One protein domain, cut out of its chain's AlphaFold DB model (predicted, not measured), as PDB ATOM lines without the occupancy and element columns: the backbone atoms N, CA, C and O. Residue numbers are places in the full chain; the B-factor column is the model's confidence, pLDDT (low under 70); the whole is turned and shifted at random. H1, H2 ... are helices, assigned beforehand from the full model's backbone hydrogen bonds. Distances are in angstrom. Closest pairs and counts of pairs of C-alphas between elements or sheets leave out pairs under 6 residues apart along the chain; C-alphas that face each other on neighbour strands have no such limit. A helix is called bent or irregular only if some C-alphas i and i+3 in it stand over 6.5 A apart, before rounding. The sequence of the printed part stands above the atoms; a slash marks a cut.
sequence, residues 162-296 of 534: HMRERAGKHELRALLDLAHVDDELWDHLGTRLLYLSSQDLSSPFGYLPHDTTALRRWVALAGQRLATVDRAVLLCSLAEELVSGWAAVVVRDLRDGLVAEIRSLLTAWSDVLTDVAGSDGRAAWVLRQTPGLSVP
ATOM      1  N   HIS A 162     123.897 173.278 181.791       42.91
ATOM      2  CA  HIS A 162     122.537 173.022 182.292       42.91
ATOM      3  C   HIS A 162     121.972 171.589 182.157       42.91
ATOM      4  O   HIS A 162     121.204 171.159 183.015       42.91
ATOM      5  N   MET A 163     122.311 170.815 181.120       41.88
ATOM      6  CA  MET A 163     121.769 169.449 180.936       41.88
ATOM      7  C   MET A 163     122.671 168.346 181.475       41.88
ATOM      8  O   MET A 163     122.178 167.349 181.997       41.88
ATOM      9  N   ARG A 164     123.978 168.587 181.486       49.06
ATOM     10  CA  ARG A 164     124.944 167.822 182.287       49.06
ATOM     11  C   ARG A 164     124.655 167.974 183.795       49.06
ATOM     12  O   ARG A 164     124.937 167.052 184.558       49.06
ATOM     13  N   GLU A 165     124.066 169.101 184.204       48.31
ATOM     14  CA  GLU A 165     123.642 169.427 185.576       48.31
ATOM     15  C   GLU A 165     122.274 168.840 185.985       48.31
ATOM     16  O   GLU A 165     122.124 168.388 187.121       48.31
ATOM     17  N   ARG A 166     121.270 168.801 185.090       44.59
ATOM     18  CA  ARG A 166     119.917 168.286 185.412       44.59
ATOM     19  C   ARG A 166     119.735 166.779 185.202       44.59
ATOM     20  O   ARG A 166     119.037 166.161 186.004       44.59
ATOM     21  N   ALA A 167     120.346 166.185 184.173       46.53
ATOM     22  CA  ALA A 167     120.310 164.732 183.968       46.53
ATOM     23  C   ALA A 167     121.199 164.001 184.992       46.53
ATOM     24  O   ALA A 167     120.774 163.020 185.600       46.53
ATOM     25  N   GLY A 168     122.371 164.571 185.307       53.97
ATOM     26  CA  GLY A 168     123.371 163.962 186.186       53.97
ATOM     27  C   GLY A 168     122.906 163.667 187.617       53.97
ATOM     28  O   GLY A 168     123.320 162.660 188.170       53.97
ATOM     29  N   LYS A 169     122.017 164.468 188.226       50.81
ATOM     30  CA  LYS A 169     121.597 164.257 189.630       50.81
ATOM     31  C   LYS A 169     120.800 162.964 189.845       50.81
ATOM     32  O   LYS A 169     120.981 162.282 190.849       50.81
ATOM     33  N   HIS A 170     119.875 162.651 188.939       54.19
ATOM     34  CA  HIS A 170     119.083 161.422 189.032       54.19
ATOM     35  C   HIS A 170     119.807 160.241 188.389       54.19
ATOM     36  O   HIS A 170     119.652 159.116 188.853       54.19
ATOM     37  N   GLU A 171     120.631 160.506 187.376       64.00
ATOM     38  CA  GLU A 171     121.390 159.498 186.646       64.00
ATOM     39  C   GLU A 171     122.604 158.989 187.438       64.00
ATOM     40  O   GLU A 171     122.713 157.784 187.593       64.00
ATOM     41  N   LEU A 172     123.454 159.834 188.047       66.81
ATOM     42  CA  LEU A 172     124.615 159.359 188.830       66.81
ATOM     43  C   LEU A 172     124.193 158.465 189.991       66.81
ATOM     44  O   LEU A 172     124.742 157.378 190.166       66.81
ATOM     45  N   ARG A 173     123.202 158.906 190.770       65.31
ATOM     46  CA  ARG A 173     122.699 158.112 191.885       65.31
ATOM     47  C   ARG A 173     122.032 156.826 191.404       65.31
ATOM     48  O   ARG A 173     122.342 155.774 191.945       65.31
ATOM     49  N   ALA A 174     121.175 156.880 190.382       67.75
ATOM     50  CA  ALA A 174     120.537 155.675 189.847       67.75
ATOM     51  C   ALA A 174     121.550 154.690 189.238       67.75
ATOM     52  O   ALA A 174     121.394 153.486 189.421       67.75
ATOM     53  N   LEU A 175     122.590 155.189 188.562       68.25
ATOM     54  CA  LEU A 175     123.664 154.390 187.969       68.25
ATOM     55  C   LEU A 175     124.563 153.764 189.036       68.25
ATOM     56  O   LEU A 175     124.918 152.596 188.921       68.25
ATOM     57  N   LEU A 176     124.897 154.500 190.099       68.94
ATOM     58  CA  LEU A 176     125.637 153.932 191.225       68.94
ATOM     59  C   LEU A 176     124.784 152.944 192.012       68.94
ATOM     60  O   LEU A 176     125.327 151.949 192.484       68.94
ATOM     61  N   ASP A 177     123.474 153.185 192.123       74.31
ATOM     62  CA  ASP A 177     122.516 152.307 192.797       74.31
ATOM     63  C   ASP A 177     122.243 150.992 192.050       74.31
ATOM     64  O   ASP A 177     121.658 150.078 192.641       74.31
ATOM     65  N   LEU A 178     122.748 150.831 190.821       66.88
ATOM     66  CA  LEU A 178     122.741 149.552 190.115       66.88
ATOM     67  C   LEU A 178     123.449 148.466 190.939       66.88
ATOM     68  O   LEU A 178     124.470 148.693 191.593       66.88
ATOM     69  N   ALA A 179     122.891 147.251 190.898       63.53
ATOM     70  CA  ALA A 179     123.432 146.088 191.605       63.53
ATOM     71  C   ALA A 179     124.839 145.696 191.116       63.53
ATOM     72  O   ALA A 179     125.587 145.046 191.843       63.53
ATOM     73  N   HIS A 180     125.195 146.105 189.896       80.81
ATOM     74  CA  HIS A 180     126.511 145.927 189.313       80.81
ATOM     75  C   HIS A 180     126.927 147.218 188.607       80.81
ATOM     76  O   HIS A 180     126.250 147.665 187.685       80.81
ATOM     77  N   VAL A 181     128.031 147.804 189.063       85.25
ATOM     78  CA  VAL A 181     128.742 148.882 188.370       85.25
ATOM     79  C   VAL A 181     129.988 148.225 187.793       85.25
ATOM     80  O   VAL A 181     130.799 147.697 188.559       85.25
ATOM     81  N   ASP A 182     130.121 148.180 186.474       89.56
ATOM     82  CA  ASP A 182     131.341 147.675 185.848       89.56
ATOM     83  C   ASP A 182     132.480 148.707 185.939       89.56
ATOM     84  O   ASP A 182     132.334 149.794 186.505       89.56
ATOM     85  N   ASP A 183     133.653 148.314 185.459       91.69
ATOM     86  CA  ASP A 183     134.868 149.121 185.519       91.69
ATOM     87  C   ASP A 183     134.767 150.392 184.654       91.69
ATOM     88  O   ASP A 183     135.129 151.470 185.119       91.69
ATOM     89  N   GLU A 184     134.202 150.289 183.446       87.81
ATOM     90  CA  GLU A 184     134.038 151.418 182.518       87.81
ATOM     91  C   GLU A 184     133.073 152.470 183.080       87.81
ATOM     92  O   GLU A 184     133.366 153.671 183.077       87.81
ATOM     93  N   LEU A 185     131.938 152.027 183.625       84.56
ATOM     94  CA  LEU A 185     130.971 152.901 184.270       84.56
ATOM     95  C   LEU A 185     131.559 153.546 185.531       84.56
ATOM     96  O   LEU A 185     131.325 154.733 185.762       84.56
ATOM     97  N   TRP A 186     132.331 152.811 186.342       92.62
ATOM     98  CA  TRP A 186     132.998 153.379 187.520       92.62
ATOM     99  C   TRP A 186     134.000 154.474 187.126       92.62
ATOM    100  O   TRP A 186     133.976 155.551 187.730       92.62
ATOM    101  N   ASP A 187     134.817 154.230 186.096       88.75
ATOM    102  CA  ASP A 187     135.793 155.196 185.580       88.75
ATOM    103  C   ASP A 187     135.071 156.457 185.062       88.75
ATOM    104  O   ASP A 187     135.384 157.578 185.477       88.75
ATOM    105  N   HIS A 188     134.013 156.281 184.261       84.69
ATOM    106  CA  HIS A 188     133.193 157.382 183.745       84.69
ATOM    107  C   HIS A 188     132.554 158.228 184.859       84.69
ATOM    108  O   HIS A 188     132.609 159.465 184.833       84.69
ATOM    109  N   LEU A 189     131.946 157.571 185.852       85.44
ATOM    110  CA  LEU A 189     131.318 158.242 186.992       85.44
ATOM    111  C   LEU A 189     132.347 158.994 187.831       85.44
ATOM    112  O   LEU A 189     132.061 160.097 188.294       85.44
ATOM    113  N   GLY A 190     133.547 158.442 187.987       88.25
ATOM    114  CA  GLY A 190     134.627 159.096 188.706       88.25
ATOM    115  C   GLY A 190     135.097 160.364 188.006       88.25
ATOM    116  O   GLY A 190     135.144 161.419 188.640       88.25
ATOM    117  N   THR A 191     135.354 160.318 186.692       87.19
ATOM    118  CA  THR A 191     135.693 161.518 185.903       87.19
ATOM    119  C   THR A 191     134.601 162.574 186.033       87.19
ATOM    120  O   THR A 191     134.884 163.766 186.170       87.19
ATOM    121  N   ARG A 192     133.334 162.147 186.045       82.94
ATOM    122  CA  ARG A 192     132.195 163.046 186.222       82.94
ATOM    123  C   ARG A 192     132.158 163.670 187.617       82.94
ATOM    124  O   ARG A 192     131.932 164.874 187.713       82.94
ATOM    125  N   LEU A 193     132.380 162.890 188.672       83.75
ATOM    126  CA  LEU A 193     132.434 163.371 190.055       83.75
ATOM    127  C   LEU A 193     133.597 164.340 190.268       83.75
ATOM    128  O   LEU A 193     133.390 165.390 190.874       83.75
ATOM    129  N   LEU A 194     134.781 164.034 189.729       86.25
ATOM    130  CA  LEU A 194     135.930 164.936 189.775       86.25
ATOM    131  C   LEU A 194     135.618 166.245 189.047       86.25
ATOM    132  O   LEU A 194     135.787 167.309 189.629       86.25
ATOM    133  N   TYR A 195     135.075 166.177 187.830       80.81
ATOM    134  CA  TYR A 195     134.664 167.364 187.074       80.81
ATOM    135  C   TYR A 195     133.665 168.235 187.852       80.81
ATOM    136  O   TYR A 195     133.787 169.455 187.874       80.81
ATOM    137  N   LEU A 196     132.669 167.619 188.498       76.62
ATOM    138  CA  LEU A 196     131.694 168.334 189.332       76.62
ATOM    139  C   LEU A 196     132.317 168.910 190.614       76.62
ATOM    140  O   LEU A 196     131.754 169.836 191.193       76.62
ATOM    141  N   SER A 197     133.442 168.350 191.054       78.94
ATOM    142  CA  SER A 197     134.171 168.767 192.251       78.94
ATOM    143  C   SER A 197     135.187 169.875 191.975       78.94
ATOM    144  O   SER A 197     135.438 170.651 192.887       78.94
ATOM    145  N   SER A 198     135.739 169.960 190.758       74.75
ATOM    146  CA  SER A 198     136.839 170.872 190.403       74.75
ATOM    147  C   SER A 198     136.433 172.104 189.586       74.75
ATOM    148  O   SER A 198     137.208 173.049 189.491       74.75
ATOM    149  N   GLN A 199     135.252 172.117 188.960       66.12
ATOM    150  CA  GLN A 199     134.847 173.218 188.077       66.12
ATOM    151  C   GLN A 199     134.152 174.367 188.814       66.12
ATOM    152  O   GLN A 199     133.296 174.159 189.674       66.12
ATOM    153  N   ASP A 200     134.500 175.582 188.380       53.91
ATOM    154  CA  ASP A 200     133.828 176.848 188.661       53.91
ATOM    155  C   ASP A 200     132.359 176.779 188.229       53.91
ATOM    156  O   ASP A 200     132.010 176.856 187.046       53.91
ATOM    157  N   LEU A 201     131.476 176.603 189.205       49.69
ATOM    158  CA  LEU A 201     130.056 176.809 189.009       49.69
ATOM    159  C   LEU A 201     129.683 178.161 189.615       49.69
ATOM    160  O   LEU A 201     128.814 178.232 190.476       49.69
ATOM    161  N   SER A 202     130.160 179.247 189.001       41.97
ATOM    162  CA  SER A 202     129.466 180.552 188.939       41.97
ATOM    163  C   SER A 202     128.004 180.464 188.429       41.97
ATOM    164  O   SER A 202     127.308 181.462 188.226       41.97
ATOM    165  N   SER A 203     127.486 179.253 188.209       42.56
ATOM    166  CA  SER A 203     126.073 178.952 188.062       42.56
ATOM    167  C   SER A 203     125.386 179.010 189.438       42.56
ATOM    168  O   SER A 203     125.799 178.287 190.338       42.56
ATOM    169  N   PRO A 204     124.292 179.776 189.618       39.88
ATOM    170  CA  PRO A 204     123.589 179.991 190.899       39.88
ATOM    171  C   PRO A 204     122.916 178.742 191.511       39.88
ATOM    172  O   PRO A 204     122.045 178.839 192.375       39.88
ATOM    173  N   PHE A 205     123.296 177.550 191.072       43.62
ATOM    174  CA  PHE A 205     122.720 176.280 191.454       43.62
ATOM    175  C   PHE A 205     123.818 175.452 192.134       43.62
ATOM    176  O   PHE A 205     124.523 174.694 191.489       43.62
ATOM    177  N   GLY A 206     124.018 175.608 193.443       49.25
ATOM    178  CA  GLY A 206     124.964 174.777 194.198       49.25
ATOM    179  C   GLY A 206     124.592 173.289 194.104       49.25
ATOM    180  O   GLY A 206     123.646 172.853 194.756       49.25
ATOM    181  N   TYR A 207     125.315 172.516 193.283       53.34
ATOM    182  CA  TYR A 207     124.921 171.151 192.888       53.34
ATOM    183  C   TYR A 207     125.490 170.026 193.759       53.34
ATOM    184  O   TYR A 207     124.794 169.046 194.024       53.34
ATOM    185  N   LEU A 208     126.724 170.159 194.245       51.16
ATOM    186  CA  LEU A 208     127.348 169.139 195.088       51.16
ATOM    187  C   LEU A 208     126.674 168.940 196.484       51.16
ATOM    188  O   LEU A 208     126.769 167.825 197.002       51.16
ATOM    189  N   PRO A 209     125.936 169.907 197.098       53.03
ATOM    190  CA  PRO A 209     125.324 169.745 198.431       53.03
ATOM    191  C   PRO A 209     124.315 168.598 198.567       53.03
ATOM    192  O   PRO A 209     123.813 168.346 199.661       53.03
ATOM    193  N   HIS A 210     123.967 167.918 197.470       54.31
ATOM    194  CA  HIS A 210     122.864 166.963 197.427       54.31
ATOM    195  C   HIS A 210     123.244 165.530 197.028       54.31
ATOM    196  O   HIS A 210     122.342 164.691 197.018       54.31
ATOM    197  N   ASP A 211     124.517 165.221 196.740       66.31
ATOM    198  CA  ASP A 211     124.913 163.848 196.370       66.31
ATOM    199  C   ASP A 211     126.245 163.365 196.969       66.31
ATOM    200  O   ASP A 211     127.039 162.653 196.355       66.31
ATOM    201  N   THR A 212     126.476 163.699 198.239       79.25
ATOM    202  CA  THR A 212     127.572 163.114 199.033       79.25
ATOM    203  C   THR A 212     127.462 161.586 199.161       79.25
ATOM    204  O   THR A 212     128.451 160.907 199.439       79.25
ATOM    205  N   THR A 213     126.270 161.023 198.920       81.62
ATOM    206  CA  THR A 213     126.021 159.575 198.916       81.62
ATOM    207  C   THR A 213     126.613 158.898 197.682       81.62
ATOM    208  O   THR A 213     127.294 157.883 197.843       81.62
ATOM    209  N   ALA A 214     126.418 159.452 196.478       82.88
ATOM    210  CA  ALA A 214     127.073 158.961 195.266       82.88
ATOM    211  C   ALA A 214     128.597 158.967 195.414       82.88
ATOM    212  O   ALA A 214     129.244 157.955 195.152       82.88
ATOM    213  N   LEU A 215     129.158 160.070 195.921       87.62
ATOM    214  CA  LEU A 215     130.597 160.192 196.146       87.62
ATOM    215  C   LEU A 215     131.123 159.101 197.087       87.62
ATOM    216  O   LEU A 215     132.059 158.381 196.746       87.62
ATOM    217  N   ARG A 216     130.476 158.928 198.245       90.25
ATOM    218  CA  ARG A 216     130.847 157.894 199.216       90.25
ATOM    219  C   ARG A 216     130.759 156.492 198.622       90.25
ATOM    220  O   ARG A 216     131.646 155.678 198.851       90.25
ATOM    221  N   ARG A 217     129.698 156.198 197.866       90.31
ATOM    222  CA  ARG A 217     129.526 154.890 197.222       90.31
ATOM    223  C   ARG A 217     130.588 154.643 196.155       90.31
ATOM    224  O   ARG A 217     131.120 153.541 196.088       90.31
ATOM    225  N   TRP A 218     130.914 155.652 195.352       92.62
ATOM    226  CA  TRP A 218     131.957 155.554 194.336       92.62
ATOM    227  C   TRP A 218     133.333 155.265 194.957       92.62
ATOM    228  O   TRP A 218     133.997 154.326 194.513       92.62
ATOM    229  N   VAL A 219     133.704 155.973 196.036       94.75
ATOM    230  CA  VAL A 219     134.943 155.710 196.799       94.75
ATOM    231  C   VAL A 219     134.932 154.301 197.401       94.75
ATOM    232  O   VAL A 219     135.886 153.554 197.206       94.75
ATOM    233  N   ALA A 220     133.834 153.880 198.034       93.81
ATOM    234  CA  ALA A 220     133.730 152.546 198.631       93.81
ATOM    235  C   ALA A 220     133.867 151.405 197.601       93.81
ATOM    236  O   ALA A 220     134.377 150.327 197.916       93.81
ATOM    237  N   LEU A 221     133.427 151.627 196.357       94.75
ATOM    238  CA  LEU A 221     133.582 150.664 195.263       94.75
ATOM    239  C   LEU A 221     135.018 150.591 194.722       94.75
ATOM    240  O   LEU A 221     135.350 149.598 194.076       94.75
ATOM    241  N   ALA A 222     135.869 151.586 194.988       95.50
ATOM    242  CA  ALA A 222     137.242 151.632 194.485       95.50
ATOM    243  C   ALA A 222     138.094 150.455 194.993       95.50
ATOM    244  O   ALA A 222     138.889 149.899 194.241       95.50
ATOM    245  N   GLY A 223     137.879 150.011 196.238       94.19
ATOM    246  CA  GLY A 223     138.606 148.878 196.829       94.19
ATOM    247  C   GLY A 223     138.342 147.524 196.161       94.19
ATOM    248  O   GLY A 223     139.052 146.560 196.430       94.19
ATOM    249  N   GLN A 224     137.334 147.440 195.289       95.19
ATOM    250  CA  GLN A 224     136.998 146.236 194.520       95.19
ATOM    251  C   GLN A 224     137.585 146.267 193.100       95.19
ATOM    252  O   GLN A 224     137.341 145.349 192.318       95.19
ATOM    253  N   ARG A 225     138.323 147.326 192.745       95.50
ATOM    254  CA  ARG A 225     138.844 147.557 191.394       95.50
ATOM    255  C   ARG A 225     140.325 147.240 191.308       95.50
ATOM    256  O   ARG A 225     141.070 147.362 192.279       95.50
ATOM    257  N   LEU A 226     140.751 146.871 190.103       96.25
ATOM    258  CA  LEU A 226     142.168 146.763 189.783       96.25
ATOM    259  C   LEU A 226     142.812 148.151 189.812       96.25
ATOM    260  O   LEU A 226     142.256 149.105 189.258       96.25
ATOM    261  N   ALA A 227     143.991 148.225 190.427       97.12
ATOM    262  CA  ALA A 227     144.814 149.421 190.442       97.12
ATOM    263  C   ALA A 227     145.318 149.728 189.026       97.12
ATOM    264  O   ALA A 227     145.934 148.883 188.375       97.12
ATOM    265  N   THR A 228     145.072 150.948 188.565       97.00
ATOM    266  CA  THR A 228     145.645 151.499 187.332       97.00
ATOM    267  C   THR A 228     146.098 152.930 187.597       97.00
ATOM    268  O   THR A 228     145.634 153.568 188.549       97.00
ATOM    269  N   VAL A 229     146.991 153.457 186.754       96.56
ATOM    270  CA  VAL A 229     147.451 154.849 186.879       96.56
ATOM    271  C   VAL A 229     146.278 155.822 186.757       96.56
ATOM    272  O   VAL A 229     146.151 156.711 187.591       96.56
ATOM    273  N   ASP A 230     145.377 155.620 185.792       95.38
ATOM    274  CA  ASP A 230     144.229 156.512 185.561       95.38
ATOM    275  C   ASP A 230     143.303 156.590 186.784       95.38
ATOM    276  O   ASP A 230     142.903 157.675 187.206       95.38
ATOM    277  N   ARG A 231     143.024 155.447 187.420       97.00
ATOM    278  CA  ARG A 231     142.185 155.382 188.626       97.00
ATOM    279  C   ARG A 231     142.861 156.022 189.826       97.00
ATOM    280  O   ARG A 231     142.207 156.703 190.614       97.00
ATOM    281  N   ALA A 232     144.167 155.814 189.964       97.62
ATOM    282  CA  ALA A 232     144.949 156.416 191.030       97.62
ATOM    283  C   ALA A 232     145.007 157.944 190.881       97.62
ATOM    284  O   ALA A 232     144.826 158.663 191.862       97.62
ATOM    285  N   VAL A 233     145.176 158.443 189.652       95.56
ATOM    286  CA  VAL A 233     145.111 159.876 189.336       95.56
ATOM    287  C   VAL A 233     143.742 160.440 189.689       95.56
ATOM    288  O   VAL A 233     143.658 161.465 190.359       95.56
ATOM    289  N   LEU A 234     142.672 159.751 189.296       94.56
ATOM    290  CA  LEU A 234     141.302 160.180 189.548       94.56
ATOM    291  C   LEU A 234     140.987 160.290 191.048       94.56
ATOM    292  O   LEU A 234     140.450 161.302 191.500       94.56
ATOM    293  N   LEU A 235     141.374 159.274 191.824       97.00
ATOM    294  CA  LEU A 235     141.242 159.259 193.281       97.00
ATOM    295  C   LEU A 235     142.084 160.355 193.942       97.00
ATOM    296  O   LEU A 235     141.581 161.069 194.807       97.00
ATOM    297  N   CYS A 236     143.343 160.511 193.531       97.06
ATOM    298  CA  CYS A 236     144.244 161.514 194.092       97.06
ATOM    299  C   CYS A 236     143.741 162.938 193.820       97.06
ATOM    300  O   CYS A 236     143.653 163.740 194.745       97.06
ATOM    301  N   SER A 237     143.324 163.233 192.586       94.38
ATOM    302  CA  SER A 237     142.741 164.527 192.217       94.38
ATOM    303  C   SER A 237     141.460 164.825 193.001       94.38
ATOM    304  O   SER A 237     141.271 165.942 193.475       94.38
ATOM    305  N   LEU A 238     140.590 163.828 193.202       94.12
ATOM    306  CA  LEU A 238     139.401 164.000 194.038       94.12
ATOM    307  C   LEU A 238     139.769 164.258 195.506       94.12
ATOM    308  O   LEU A 238     139.131 165.082 196.162       94.12
ATOM    309  N   ALA A 239     140.775 163.563 196.037       95.81
ATOM    310  CA  ALA A 239     141.241 163.789 197.397       95.81
ATOM    311  C   ALA A 239     141.808 165.203 197.574       95.81
ATOM    312  O   ALA A 239     141.534 165.814 198.602       95.81
ATOM    313  N   GLU A 240     142.505 165.761 196.582       94.38
ATOM    314  CA  GLU A 240     142.941 167.166 196.602       94.38
ATOM    315  C   GLU A 240     141.751 168.139 196.657       94.38
ATOM    316  O   GLU A 240     141.734 169.068 197.475       94.38
ATOM    317  N   GLU A 241     140.696 167.886 195.874       92.50
ATOM    318  CA  GLU A 241     139.455 168.672 195.931       92.50
ATOM    319  C   GLU A 241     138.747 168.555 197.287       92.50
ATOM    320  O   GLU A 241     138.220 169.540 197.811       92.50
ATOM    321  N   LEU A 242     138.769 167.372 197.901       93.19
ATOM    322  CA  LEU A 242     138.260 167.170 199.255       93.19
ATOM    323  C   LEU A 242     139.159 167.825 200.307       93.19
ATOM    324  O   LEU A 242     138.653 168.287 201.323       93.19
ATOM    325  N   VAL A 243     140.474 167.899 200.106       94.00
ATOM    326  CA  VAL A 243     141.419 168.488 201.068       94.00
ATOM    327  C   VAL A 243     141.423 170.006 201.011       94.00
ATOM    328  O   VAL A 243     141.637 170.625 202.046       94.00
ATOM    329  N   SER A 244     141.225 170.640 199.865       92.94
ATOM    330  CA  SER A 244     141.393 172.093 199.768       92.94
ATOM    331  C   SER A 244     140.602 172.751 198.648       92.94
ATOM    332  O   SER A 244     140.646 173.969 198.535       92.94
ATOM    333  N   GLY A 245     139.889 171.981 197.832       90.38
ATOM    334  CA  GLY A 245     139.088 172.503 196.733       90.38
ATOM    335  C   GLY A 245     137.621 172.696 197.096       90.38
ATOM    336  O   GLY A 245     137.225 172.741 198.264       90.38
ATOM    337  N   TRP A 246     136.778 172.798 196.076       86.81
ATOM    338  CA  TRP A 246     135.353 173.072 196.265       86.81
ATOM    339  C   TRP A 246     134.606 171.922 196.946       86.81
ATOM    340  O   TRP A 246     133.738 172.162 197.794       86.81
ATOM    341  N   ALA A 247     134.990 170.670 196.675       87.38
ATOM    342  CA  ALA A 247     134.382 169.519 197.337       87.38
ATOM    343  C   ALA A 247     134.512 169.573 198.869       87.38
ATOM    344  O   ALA A 247     133.590 169.142 199.568       87.38
ATOM    345  N   ALA A 248     135.580 170.172 199.409       90.75
ATOM    346  CA  ALA A 248     135.746 170.374 200.849       90.75
ATOM    347  C   ALA A 248     134.606 171.203 201.477       90.75
ATOM    348  O   ALA A 248     134.120 170.873 202.562       90.75
ATOM    349  N   VAL A 249     134.145 172.255 200.788       87.19
ATOM    350  CA  VAL A 249     133.095 173.179 201.270       87.19
ATOM    351  C   VAL A 249     131.730 172.502 201.325       87.19
ATOM    352  O   VAL A 249     130.872 172.847 202.145       87.19
ATOM    353  N   VAL A 250     131.525 171.545 200.429       83.06
ATOM    354  CA  VAL A 250     130.241 170.897 200.209       83.06
ATOM    355  C   VAL A 250     130.107 169.648 201.073       83.06
ATOM    356  O   VAL A 250     129.083 169.452 201.724       83.06
ATOM    357  N   VAL A 251     131.126 168.793 201.060       84.50
ATOM    358  CA  VAL A 251     131.089 167.469 201.690       84.50
ATOM    359  C   VAL A 251     131.223 167.570 203.213       84.50
ATOM    360  O   VAL A 251     130.735 166.680 203.911       84.50
ATOM    361  N   ARG A 252     131.829 168.663 203.714       83.38
ATOM    362  CA  ARG A 252     131.975 169.048 205.132       83.38
ATOM    363  C   ARG A 252     132.244 167.846 206.041       83.38
ATOM    364  O   ARG A 252     133.365 167.353 206.071       83.38
ATOM    365  N   ASP A 253     131.215 167.336 206.707       86.12
ATOM    366  CA  ASP A 253     131.302 166.306 207.747       86.12
ATOM    367  C   ASP A 253     131.865 164.958 207.261       86.12
ATOM    368  O   ASP A 253     132.360 164.166 208.060       86.12
ATOM    369  N   LEU A 254     131.794 164.668 205.958       88.44
ATOM    370  CA  LEU A 254     132.297 163.409 205.388       88.44
ATOM    371  C   LEU A 254     133.724 163.518 204.841       88.44
ATOM    372  O   LEU A 254     134.311 162.507 204.451       88.44
ATOM    373  N   ARG A 255     134.278 164.731 204.797       91.19
ATOM    374  CA  ARG A 255     135.549 165.046 204.140       91.19
ATOM    375  C   ARG A 255     136.702 164.208 204.681       91.19
ATOM    376  O   ARG A 255     137.350 163.511 203.907       91.19
ATOM    377  N   ASP A 256     136.921 164.232 205.993       92.81
ATOM    378  CA  ASP A 256     138.065 163.562 206.623       92.81
ATOM    379  C   ASP A 256     138.028 162.047 206.404       92.81
ATOM    380  O   ASP A 256     139.047 161.431 206.090       92.81
ATOM    381  N   GLY A 257     136.835 161.454 206.519       94.88
ATOM    382  CA  GLY A 257     136.626 160.025 206.300       94.88
ATOM    383  C   GLY A 257     136.924 159.609 204.860       94.88
ATOM    384  O   GLY A 257     137.656 158.646 204.647       94.88
ATOM    385  N   LEU A 258     136.417 160.362 203.879       95.06
ATOM    386  CA  LEU A 258     136.653 160.075 202.462       95.06
ATOM    387  C   LEU A 258     138.120 160.273 202.072       95.06
ATOM    388  O   LEU A 258     138.676 159.432 201.370       95.06
ATOM    389  N   VAL A 259     138.774 161.333 202.558       96.50
ATOM    390  CA  VAL A 259     140.211 161.557 202.321       96.50
ATOM    391  C   VAL A 259     141.039 160.417 202.917       96.50
ATOM    392  O   VAL A 259     141.946 159.909 202.257       96.50
ATOM    393  N   ALA A 260     140.719 159.970 204.135       96.56
ATOM    394  CA  ALA A 260     141.413 158.853 204.769       96.56
ATOM    395  C   ALA A 260     141.221 157.530 204.004       96.56
ATOM    396  O   ALA A 260     142.187 156.785 203.835       96.56
ATOM    397  N   GLU A 261     140.005 157.259 203.519       97.38
ATOM    398  CA  GLU A 261     139.683 156.075 202.717       97.38
ATOM    399  C   GLU A 261     140.439 156.080 201.382       97.38
ATOM    400  O   GLU A 261     141.137 155.113 201.066       97.38
ATOM    401  N   ILE A 262     140.400 157.198 200.650       97.88
ATOM    402  CA  ILE A 262     141.144 157.362 199.395       97.88
ATOM    403  C   ILE A 262     142.650 157.200 199.629       97.88
ATOM    404  O   ILE A 262     143.306 156.446 198.912       97.88
ATOM    405  N   ARG A 263     143.212 157.847 200.656       97.94
ATOM    406  CA  ARG A 263     144.641 157.725 200.980       97.94
ATOM    407  C   ARG A 263     145.028 156.283 201.303       97.94
ATOM    408  O   ARG A 263     146.086 155.826 200.871       97.94
ATOM    409  N   SER A 264     144.186 155.559 202.042       97.75
ATOM    410  CA  SER A 264     144.416 154.142 202.343       97.75
ATOM    411  C   SER A 264     144.442 153.292 201.071       97.75
ATOM    412  O   SER A 264     145.298 152.418 200.948       97.75
ATOM    413  N   LEU A 265     143.539 153.555 200.123       97.94
ATOM    414  CA  LEU A 265     143.499 152.867 198.830       97.94
ATOM    415  C   LEU A 265     144.736 153.170 197.980       97.94
ATOM    416  O   LEU A 265     145.383 152.245 197.503       97.94
ATOM    417  N   LEU A 266     145.112 154.445 197.852       98.19
ATOM    418  CA  LEU A 266     146.310 154.855 197.111       98.19
ATOM    419  C   LEU A 266     147.589 154.264 197.716       98.19
ATOM    420  O   LEU A 266     148.482 153.851 196.981       98.19
ATOM    421  N   THR A 267     147.649 154.155 199.045       97.88
ATOM    422  CA  THR A 267     148.749 153.472 199.742       97.88
ATOM    423  C   THR A 267     148.767 151.981 199.412       97.88
ATOM    424  O   THR A 267     149.825 151.434 199.139       97.88
ATOM    425  N   ALA A 268     147.612 151.312 199.375       97.81
ATOM    426  CA  ALA A 268     147.537 149.907 198.972       97.81
ATOM    427  C   ALA A 268     147.910 149.683 197.492       97.81
ATOM    428  O   ALA A 268     148.285 148.577 197.113       97.81
ATOM    429  N   TRP A 269     147.806 150.718 196.654       98.12
ATOM    430  CA  TRP A 269     148.181 150.686 195.238       98.12
ATOM    431  C   TRP A 269     149.628 151.146 194.981       98.12
ATOM    432  O   TRP A 269     150.049 151.188 193.823       98.12
ATOM    433  N   SER A 270     150.406 151.477 196.022       97.44
ATOM    434  CA  SER A 270     151.735 152.087 195.868       97.44
ATOM    435  C   SER A 270     152.725 151.220 195.103       97.44
ATOM    436  O   SER A 270     153.514 151.758 194.331       97.44
ATOM    437  N   ASP A 271     152.680 149.898 195.283       97.50
ATOM    438  CA  ASP A 271     153.612 148.975 194.624       97.50
ATOM    439  C   ASP A 271     153.401 148.993 193.102       97.50
ATOM    440  O   ASP A 271     154.339 149.234 192.346       97.50
ATOM    441  N   VAL A 272     152.140 148.894 192.661       97.12
ATOM    442  CA  VAL A 272     151.758 148.975 191.238       97.12
ATOM    443  C   VAL A 272     152.165 150.317 190.628       97.12
ATOM    444  O   VAL A 272     152.637 150.370 189.495       97.12
ATOM    445  N   LEU A 273     151.991 151.414 191.369       97.62
ATOM    446  CA  LEU A 273     152.374 152.748 190.904       97.62
ATOM    447  C   LEU A 273     153.895 152.921 190.849       97.62
ATOM    448  O   LEU A 273     154.393 153.576 189.936       97.62
ATOM    449  N   THR A 274     154.631 152.337 191.796       97.50
ATOM    450  CA  THR A 274     156.098 152.424 191.861       97.50
ATOM    451  C   THR A 274     156.735 151.731 190.662       97.50
ATOM    452  O   THR A 274     157.651 152.294 190.061       97.50
ATOM    453  N   ASP A 275     156.195 150.581 190.254       97.06
ATOM    454  CA  ASP A 275     156.680 149.815 189.100       97.06
ATOM    455  C   ASP A 275     156.629 150.609 187.782       97.06
ATOM    456  O   ASP A 275     157.468 150.411 186.903       97.06
ATOM    457  N   VAL A 276     155.673 151.537 187.640       97.00
ATOM    458  CA  VAL A 276     155.472 152.328 186.410       97.00
ATOM    459  C   VAL A 276     155.894 153.795 186.532       97.00
ATOM    460  O   VAL A 276     155.954 154.495 185.519       97.00
ATOM    461  N   ALA A 277     156.237 154.275 187.732       93.81
ATOM    462  CA  ALA A 277     156.563 155.682 187.996       93.81
ATOM    463  C   ALA A 277     157.779 156.202 187.210       93.81
ATOM    464  O   ALA A 277     157.864 157.400 186.943       93.81
ATOM    465  N   GLY A 278     158.705 155.320 186.817       91.88
ATOM    466  CA  GLY A 278     159.853 155.687 185.981       91.88
ATOM    467  C   GLY A 278     159.489 156.007 184.525       91.88
ATOM    468  O   GLY A 278     160.237 156.715 183.857       91.88
ATOM    469  N   SER A 279     158.349 155.507 184.038       91.69
ATOM    470  CA  SER A 279     157.873 155.699 182.658       91.69
ATOM    471  C   SER A 279     156.589 156.524 182.550       91.69
ATOM    472  O   SER A 279     156.322 157.078 181.488       91.69
ATOM    473  N   ASP A 280     155.793 156.616 183.620       90.81
ATOM    474  CA  ASP A 280     154.563 157.411 183.676       90.81
ATOM    475  C   ASP A 280     154.662 158.466 184.790       90.81
ATOM    476  O   ASP A 280     154.551 158.178 185.989       90.81
ATOM    477  N   GLY A 281     154.839 159.728 184.384       88.50
ATOM    478  CA  GLY A 281     154.941 160.865 185.300       88.50
ATOM    479  C   GLY A 281     153.692 161.091 186.162       88.50
ATOM    480  O   GLY A 281     153.792 161.723 187.219       88.50
ATOM    481  N   ARG A 282     152.528 160.556 185.767       92.88
ATOM    482  CA  ARG A 282     151.284 160.633 186.547       92.88
ATOM    483  C   ARG A 282     151.316 159.688 187.740       92.88
ATOM    484  O   ARG A 282     150.924 160.094 188.829       92.88
ATOM    485  N   ALA A 283     151.867 158.484 187.585       95.62
ATOM    486  CA  ALA A 283     152.073 157.571 188.709       95.62
ATOM    487  C   ALA A 283     153.056 158.162 189.731       95.62
ATOM    488  O   ALA A 283     152.773 158.188 190.930       95.62
ATOM    489  N   ALA A 284     154.163 158.741 189.251       93.50
ATOM    490  CA  ALA A 284     155.108 159.457 190.104       93.50
ATOM    491  C   ALA A 284     154.449 160.650 190.824       93.50
ATOM    492  O   ALA A 284     154.746 160.909 191.990       93.50
ATOM    493  N   TRP A 285     153.547 161.373 190.152       93.31
ATOM    494  CA  TRP A 285     152.772 162.451 190.768       93.31
ATOM    495  C   TRP A 285     151.866 161.932 191.894       93.31
ATOM    496  O   TRP A 285     151.957 162.463 193.001       93.31
ATOM    497  N   VAL A 286     151.089 160.862 191.675       96.31
ATOM    498  CA  VAL A 286     150.222 160.271 192.718       96.31
ATOM    499  C   VAL A 286     151.035 159.867 193.950       96.31
ATOM    500  O   VAL A 286     150.665 160.209 195.074       96.31
ATOM    501  N   LEU A 287     152.165 159.180 193.754       96.44
ATOM    502  CA  LEU A 287     153.040 158.752 194.853       96.44
ATOM    503  C   LEU A 287     153.578 159.938 195.665       96.44
ATOM    504  O   LEU A 287     153.679 159.842 196.886       96.44
ATOM    505  N   ARG A 288     153.883 161.066 195.008       94.38
ATOM    506  CA  ARG A 288     154.322 162.295 195.690       94.38
ATOM    507  C   ARG A 288     153.200 162.982 196.466       94.38
ATOM    508  O   ARG A 288     153.463 163.479 197.555       94.38
ATOM    509  N   GLN A 289     151.980 163.027 195.927       94.25
ATOM    510  CA  GLN A 289     150.861 163.727 196.574       94.25
ATOM    511  C   GLN A 289     150.258 162.930 197.739       94.25
ATOM    512  O   GLN A 289     149.909 163.503 198.771       94.25
ATOM    513  N   THR A 290     150.185 161.598 197.619       96.19
ATOM    514  CA  THR A 290     149.462 160.722 198.565       96.19
ATOM    515  C   THR A 290     149.810 160.947 200.050       96.19
ATOM    516  O   THR A 290     148.881 161.032 200.860       96.19
ATOM    517  N   PRO A 291     151.088 161.098 200.460       94.19
ATOM    518  CA  PRO A 291     151.437 161.354 201.862       94.19
ATOM    519  C   PRO A 291     150.886 162.680 202.411       94.19
ATOM    520  O   PRO A 291     150.622 162.784 203.610       94.19
ATOM    521  N   GLY A 292     150.706 163.684 201.546       90.25
ATOM    522  CA  GLY A 292     150.226 165.024 201.890       90.25
ATOM    523  C   GLY A 292     148.702 165.167 201.942       90.25
ATOM    524  O   GLY A 292     148.214 166.229 202.352       90.25
ATOM    525  N   LEU A 293     147.955 164.120 201.563       93.38
ATOM    526  CA  LEU A 293     146.491 164.087 201.571       93.38
ATOM    527  C   LEU A 293     145.956 164.009 203.007       93.38
ATOM    528  O   LEU A 293     145.726 162.937 203.574       93.38
ATOM    529  N   SER A 294     145.769 165.173 203.616       92.50
ATOM    530  CA  SER A 294     145.154 165.317 204.932       92.50
ATOM    531  C   SER A 294     144.520 166.688 205.080       92.50
ATOM    532  O   SER A 294     145.059 167.690 204.614       92.50
ATOM    533  N   VAL A 295     143.402 166.774 205.786       87.69
ATOM    534  CA  VAL A 295     142.838 168.079 206.132       87.69
ATOM    535  C   VAL A 295     143.773 168.780 207.124       87.69
ATOM    536  O   VAL A 295     144.145 168.166 208.126       87.69
ATOM    537  N   PRO A 296     144.222 170.022 206.846       89.00
ATOM    538  CA  PRO A 296     145.039 170.767 207.795       89.00
ATOM    539  C   PRO A 296     144.293 170.960 209.116       89.00
ATOM    540  O   PRO A 296     143.129 171.352 209.120       89.00
TER     541      PRO A 296
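Overview. This is residues 162 to 296 of the 534 residues of an uncharacterized protein of Lentzea waywayandensis (UniProt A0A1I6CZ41). Four helices, H2 to H5, make a somewhat crossed up-and-down bundle, with H2 beside H4 and H3 beside H5. H1 packs on H3 at one end of the long axis, and the hairpin of H6 and H7 packs through H7 on H4 and H5 at the other. The printed part has 135 residues with seven named helices, H1 to H7 in chain order, and no named strand; the class is all helix. The whole is compact, with a radius of gyration of the C-alphas of 14.6 A, and spans 43 by 35 by 24 A.

Arrangement. Start with H1, residues 162 to 176, whose residues 172 to 176 alone touch H3, residues 212 to 222; their closest C-alphas, of Arg 173 and Ala 214, are 5.6 A apart. Next comes H2, residues 183 to 198, which forms a hairpin with H3 at a steep tilt of 43 degrees; the closest C-alphas, of Leu 193 and Leu 215, are 7.1 A apart. H2 touches H4, residues 229 to 244, at a shallow tilt of 29 degrees, the same way; look at Leu 194 and Leu 238, whose C-alphas come closest at 5.6 A. H5, residues 246 to 268, is the hub, touching four helices. It forms a hairpin with H4, closest at C-alphas 242 and 248, 4.4 A apart, and touches H3 at a shallow tilt of 7 degrees, closest at C-alphas 212 and 251, 6.2 A apart. H6, residues 270 to 276, forms a hairpin with H7, residues 281 to 292, closest at C-alphas 273 and 283, 5.3 A apart. H7 touches H4, closest at C-alphas 229 and 283, 5.7 A apart. Every O i to N i+4 pair is within hydrogen-bond range in H2, H3 and H4, against 7 of 11 in H1, 14 of 19 in H5, 2 of 3 in H6 and 6 of 8 in H7.

Along the chain. Find C-alpha 162 at (122.537, 173.022, 182.292); from there H1 runs 21.3 A. H2 and H4 each run 22.4 A, H3 15.7 A and H6 10.2 A. H5 runs 26.3 A from C-alpha 246 at (135.353, 173.072, 196.265). It is irregular, with C-alphas 250 and 253 8.9 A apart and a kink of 120 degrees near residue 253. H7 is only just irregular, with C-alphas 288 and 291 6.9 A apart; it runs 17.7 A to C-alpha 292 at (150.226, 165.024, 201.890).

Size, cuts and confidence. The two C-alphas farthest apart, of Pro 204 and Asp 275, are 44.8 A apart. The printed part has no cut. The link from H2 to H3, residues 199 to 211, is long. Mean pLDDT of the printed part is 83.3; residues 162 to 176, 178 to 179 and 199 to 211 are under 70.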